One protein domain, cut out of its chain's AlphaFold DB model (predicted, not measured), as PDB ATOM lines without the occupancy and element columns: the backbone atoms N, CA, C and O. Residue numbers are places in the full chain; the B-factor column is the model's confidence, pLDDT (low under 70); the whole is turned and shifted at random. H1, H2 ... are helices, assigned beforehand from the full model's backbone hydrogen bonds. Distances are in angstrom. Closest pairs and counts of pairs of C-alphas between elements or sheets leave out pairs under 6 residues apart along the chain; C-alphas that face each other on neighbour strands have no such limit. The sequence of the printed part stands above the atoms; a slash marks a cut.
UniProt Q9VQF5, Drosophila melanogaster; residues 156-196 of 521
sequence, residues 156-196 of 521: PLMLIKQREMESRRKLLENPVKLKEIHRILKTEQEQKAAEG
ATOM      1  N   PRO A 156      29.414 -45.422  17.893       90.35
ATOM      2  CA  PRO A 156      28.356 -46.127  18.611       90.35
ATOM      3  C   PRO A 156      28.264 -45.735  20.093       90.35
ATOM      4  O   PRO A 156      27.160 -45.726  20.638       90.35
ATOM      5  N   LEU A 157      29.368 -45.359  20.749       86.88
ATOM      6  CA  LEU A 157      29.351 -44.889  22.136       86.88
ATOM      7  C   LEU A 157      28.664 -43.519  22.262       86.88
ATOM      8  O   LEU A 157      27.893 -43.298  23.203       86.88
ATOM      9  N   MET A 158      28.866 -42.616  21.295       87.07
ATOM     10  CA  MET A 158      28.150 -41.339  21.255       87.07
ATOM     11  C   MET A 158      26.661 -41.538  20.936       87.07
ATOM     12  O   MET A 158      25.810 -40.929  21.587       87.07
ATOM     13  N   LEU A 159      26.325 -42.447  20.014       85.78
ATOM     14  CA  LEU A 159      24.936 -42.806  19.698       85.78
ATOM     15  C   LEU A 159      24.208 -43.440  20.898       85.78
ATOM     16  O   LEU A 159      23.042 -43.123  21.149       85.78
ATOM     17  N   ILE A 160      24.886 -44.283  21.685       86.99
ATOM     18  CA  ILE A 160      24.364 -44.817  22.956       86.99
ATOM     19  C   ILE A 160      24.109 -43.674  23.947       86.99
ATOM     20  O   ILE A 160      23.007 -43.574  24.489       86.99
ATOM     21  N   LYS A 161      25.074 -42.764  24.130       91.92
ATOM     22  CA  LYS A 161      24.943 -41.600  25.022       91.92
ATOM     23  C   LYS A 161      23.801 -40.661  24.608       91.92
ATOM     24  O   LYS A 161      23.084 -40.152  25.469       91.92
ATOM     25  N   GLN A 162      23.583 -40.450  23.309       89.41
ATOM     26  CA  GLN A 162      22.439 -39.678  22.820       89.41
ATOM     27  C   GLN A 162      21.112 -40.374  23.159       89.41
ATOM     28  O   GLN A 162      20.219 -39.739  23.724       89.41
ATOM     29  N   ARG A 163      20.993 -41.682  22.889       91.20
ATOM     30  CA  ARG A 163      19.804 -42.481  23.243       91.20
ATOM     31  C   ARG A 163      19.533 -42.472  24.751       91.20
ATOM     32  O   ARG A 163      18.374 -42.374  25.157       91.20
ATOM     33  N   GLU A 164      20.575 -42.508  25.583       91.36
ATOM     34  CA  GLU A 164      20.455 -42.372  27.038       91.36
ATOM     35  C   GLU A 164      19.841 -41.012  27.412       91.36
ATOM     36  O   GLU A 164      18.807 -40.971  28.085       91.36
ATOM     37  N   MET A 165      20.401 -39.903  26.912       90.31
ATOM     38  CA  MET A 165      19.887 -38.550  27.179       90.31
ATOM     39  C   MET A 165      18.442 -38.362  26.697       90.31
ATOM     40  O   MET A 165      17.620 -37.790  27.417       90.31
ATOM     41  N   GLU A 166      18.096 -38.883  25.517       91.12
ATOM     42  CA  GLU A 166      16.722 -38.867  25.013       91.12
ATOM     43  C   GLU A 166      15.765 -39.691  25.880       91.12
ATOM     44  O   GLU A 166      14.659 -39.234  26.170       91.12
ATOM     45  N   SER A 167      16.169 -40.888  26.320       90.38
ATOM     46  CA  SER A 167      15.331 -41.724  27.188       90.38
ATOM     47  C   SER A 167      15.109 -41.070  28.555       90.38
ATOM     48  O   SER A 167      13.980 -41.039  29.044       90.38
ATOM     49  N   ARG A 168      16.145 -40.435  29.123       87.20
ATOM     50  CA  ARG A 168      16.070 -39.642  30.357       87.20
ATOM     51  C   ARG A 168      15.151 -38.427  30.207       87.20
ATOM     52  O   ARG A 168      14.380 -38.146  31.123       87.20
ATOM     53  N   ARG A 169      15.177 -37.736  29.061       90.33
ATOM     54  CA  ARG A 169      14.234 -36.646  28.755       90.33
ATOM     55  C   ARG A 169      12.794 -37.165  28.683       90.33
ATOM     56  O   ARG A 169      11.949 -36.667  29.417       90.33
ATOM     57  N   LYS A 170      12.543 -38.227  27.907       88.78
ATOM     58  CA  LYS A 170      11.227 -38.889  27.778       88.78
ATOM     59  C   LYS A 170      10.697 -39.430  29.122       88.78
ATOM     60  O   LYS A 170       9.488 -39.493  29.330       88.78
ATOM     61  N   LEU A 171      11.583 -39.797  30.056       84.56
ATOM     62  CA  LEU A 171      11.227 -40.204  31.422       84.56
ATOM     63  C   LEU A 171      10.736 -39.027  32.281       84.56
ATOM     64  O   LEU A 171       9.770 -39.183  33.024       84.56
ATOM     65  N   LEU A 172      11.398 -37.868  32.175       83.70
ATOM     66  CA  LEU A 172      11.077 -36.643  32.921       83.70
ATOM     67  C   LEU A 172       9.891 -35.871  32.326       83.70
ATOM     68  O   LEU A 172       9.194 -35.172  33.048       83.70
ATOM     69  N   GLU A 173       9.644 -36.007  31.026       88.51
ATOM     70  CA  GLU A 173       8.512 -35.388  30.326       88.51
ATOM     71  C   GLU A 173       7.169 -36.065  30.668       88.51
ATOM     72  O   GLU A 173       6.111 -35.446  30.579       88.51
ATOM     73  N   ASN A 174       7.193 -37.323  31.125       88.26
ATOM     74  CA  ASN A 174       5.993 -38.056  31.517       88.26
ATOM     75  C   ASN A 174       5.586 -37.746  32.982       88.26
ATOM     76  O   ASN A 174       6.277 -38.174  33.915       88.26
ATOM     77  N   PRO A 175       4.434 -37.089  33.234       91.97
ATOM     78  CA  PRO A 175       4.045 -36.654  34.578       91.97
ATOM     79  C   PRO A 175       3.669 -37.808  35.521       91.97
ATOM     80  O   PRO A 175       3.736 -37.645  36.740       91.97
ATOM     81  N   VAL A 176       3.291 -38.979  34.994       90.82
ATOM     82  CA  VAL A 176       3.008 -40.175  35.808       90.82
ATOM     83  C   VAL A 176       4.318 -40.769  36.324       90.82
ATOM     84  O   VAL A 176       4.445 -41.039  37.518       90.82
ATOM     85  N   LYS A 177       5.332 -40.884  35.454       88.35
ATOM     86  CA  LYS A 177       6.670 -41.350  35.848       88.35
ATOM     87  C   LYS A 177       7.351 -40.373  36.809       88.35
ATOM     88  O   LYS A 177       7.923 -40.824  37.795       88.35
ATOM     89  N   LEU A 178       7.215 -39.059  36.604       87.48
ATOM     90  CA  LEU A 178       7.682 -38.049  37.565       87.48
ATOM     91  C   LEU A 178       7.065 -38.226  38.962       87.48
ATOM     92  O   LEU A 178       7.791 -38.163  39.955       87.48
ATOM     93  N   LYS A 179       5.750 -38.470  39.054       90.78
ATOM     94  CA  LYS A 179       5.065 -38.699  40.340       90.78
ATOM     95  C   LYS A 179       5.586 -39.948  41.055       90.78
ATOM     96  O   LYS A 179       5.834 -39.882  42.258       90.78
ATOM     97  N   GLU A 180       5.807 -41.048  40.339       90.02
ATOM     98  CA  GLU A 180       6.331 -42.279  40.947       90.02
ATOM     99  C   GLU A 180       7.815 -42.145  41.339       90.02
ATOM    100  O   GLU A 180       8.193 -42.527  42.444       90.02
ATOM    101  N   ILE A 181       8.647 -41.480  40.526       89.13
ATOM    102  CA  ILE A 181      10.028 -41.117  40.905       89.13
ATOM    103  C   ILE A 181      10.027 -40.268  42.186       89.13
ATOM    104  O   ILE A 181      10.803 -40.531  43.104       89.13
ATOM    105  N   HIS A 182       9.134 -39.279  42.290       89.16
ATOM    106  CA  HIS A 182       9.016 -38.441  43.484       89.16
ATOM    107  C   HIS A 182       8.543 -39.238  44.715       89.16
ATOM    108  O   HIS A 182       9.042 -39.018  45.818       89.16
ATOM    109  N   ARG A 183       7.637 -40.210  44.534       92.20
ATOM    110  CA  ARG A 183       7.199 -41.140  45.587       92.20
ATOM    111  C   ARG A 183       8.355 -42.000  46.103       92.20
ATOM    112  O   ARG A 183       8.545 -42.074  47.315       92.20
ATOM    113  N   ILE A 184       9.138 -42.595  45.204       92.44
ATOM    114  CA  ILE A 184      10.296 -43.442  45.540       92.44
ATOM    115  C   ILE A 184      11.390 -42.618  46.235       92.44
ATOM    116  O   ILE A 184      11.912 -43.030  47.268       92.44
ATOM    117  N   LEU A 185      11.699 -41.416  45.736       89.87
ATOM    118  CA  LEU A 185      12.658 -40.518  46.390       89.87
ATOM    119  C   LEU A 185      12.190 -40.096  47.790       89.87
ATOM    120  O   LEU A 185      13.008 -40.006  48.705       89.87
ATOM    121  N   LYS A 186      10.885 -39.874  47.987       92.02
ATOM    122  CA  LYS A 186      10.322 -39.552  49.304       92.02
ATOM    123  C   LYS A 186      10.438 -40.728  50.280       92.02
ATOM    124  O   LYS A 186      10.907 -40.522  51.398       92.02
ATOM    125  N   THR A 187      10.083 -41.950  49.877       91.12
ATOM    126  CA  THR A 187      10.219 -43.124  50.760       91.12
ATOM    127  C   THR A 187      11.684 -43.439  51.068       91.12
ATOM    128  O   THR A 187      12.006 -43.767  52.210       91.12
ATOM    129  N   GLU A 188      12.601 -43.258  50.114       90.41
ATOM    130  CA  GLU A 188      14.039 -43.420  50.348       90.41
ATOM    131  C   GLU A 188      14.591 -42.356  51.324       90.41
ATOM    132  O   GLU A 188      15.368 -42.677  52.228       90.41
ATOM    133  N   GLN A 189      14.148 -41.095  51.218       87.55
ATOM    134  CA  GLN A 189      14.482 -40.043  52.189       87.55
ATOM    135  C   GLN A 189      13.918 -40.339  53.585       87.55
ATOM    136  O   GLN A 189      14.627 -40.169  54.579       87.55
ATOM    137  N   GLU A 190      12.680 -40.826  53.685       90.34
ATOM    138  CA  GLU A 190      12.065 -41.225  54.956       90.34
ATOM    139  C   GLU A 190      12.806 -42.410  55.599       90.34
ATOM    140  O   GLU A 190      13.072 -42.385  56.807       90.34
ATOM    141  N   GLN A 191      13.246 -43.394  54.807       87.97
ATOM    142  CA  GLN A 191      14.103 -44.492  55.270       87.97
ATOM    143  C   GLN A 191      15.476 -43.991  55.745       87.97
ATOM    144  O   GLN A 191      15.888 -44.314  56.863       87.97
ATOM    145  N   LYS A 192      16.160 -43.135  54.971       86.33
ATOM    146  CA  LYS A 192      17.441 -42.509  55.360       86.33
ATOM    147  C   LYS A 192      17.301 -41.667  56.638       86.33
ATOM    148  O   LYS A 192      18.161 -41.726  57.523       86.33
ATOM    149  N   ALA A 193      16.190 -40.950  56.808       86.70
ATOM    150  CA  ALA A 193      15.878 -40.211  58.031       86.70
ATOM    151  C   ALA A 193      15.587 -41.144  59.224       86.70
ATOM    152  O   ALA A 193      16.027 -40.871  60.347       86.70
ATOM    153  N   ALA A 194      14.890 -42.264  59.008       86.77
ATOM    154  CA  ALA A 194      14.653 -43.285  60.028       86.77
ATOM    155  C   ALA A 194      15.959 -43.977  60.459       86.77
ATOM    156  O   ALA A 194      16.185 -44.171  61.657       86.77
ATOM    157  N   GLU A 195      16.862 -44.277  59.523       83.32
ATOM    158  CA  GLU A 195      18.220 -44.737  59.818       83.32
ATOM    159  C   GLU A 195      19.012 -43.713  60.634       83.32
ATOM    160  O   GLU A 195      19.597 -44.071  61.657       83.32
ATOM    161  N   GLY A 196      19.009 -42.439  60.230       80.28
ATOM    162  CA  GLY A 196      19.668 -41.358  60.965       80.28
ATOM    163  C   GLY A 196      19.157 -41.247  62.405       80.28
ATOM    164  O   GLY A 196      19.947 -41.170  63.351       80.28
TER     165      GLY A 196
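This is residues 156 to 196 of the 521 residues of a protein of Drosophila melanogaster (UniProt Q9VQF5). Two long helices meet near their ends and make a wide, flat corner, an open L whose arms are H2, the longer, and H1. The corner lies at the single link residue, Asn 174, and the arms point away from it, with nothing packed between them. The printed part has 41 residues with two named helices, H1 and then H2, and no named strand; the class is all helix. The whole is extended, with a radius of gyration of the C-alphas of 14.7 A, and the C-alphas span 44 by 23 by 6 A.

H2, the longest helix, has 22 residues, 175 to 196, and measures 31.0 A from first to last C-alpha. It begins with C-alpha 175 at (4.045, -36.654, 34.578) and ends with C-alpha 196 at (19.668, -41.358, 60.965). H1, residues 156 to 173, measures 25.4 A and begins with C-alpha 156 at (28.356, -46.127, 18.611).

H2 and H1 touch only at the corner by their link, and only just, with 3 pairs of C-alphas within 8 A. H1 touches with residues 171 to 172 alone, and H2 with residues 177 to 178 alone. The closest C-alphas of the two are those of Leu 172 and Leu 178, 5.9 A apart. Their lines stand at 90 degrees, about perpendicular, and their centres are 23.6 A apart. In H1 and H2 every O i to N i+4 pair is within hydrogen-bond range.

The C-alphas farthest apart are those of Pro 156 and Ala 194, at 43.7 A. Residues 156 to 170, 173 to 180 and 182 to 196 stand free. The link from H1 to H2 is tight, and the printed part has no cut. The mean pLDDT of the printed part is 88.8, and no printed residue is under 70.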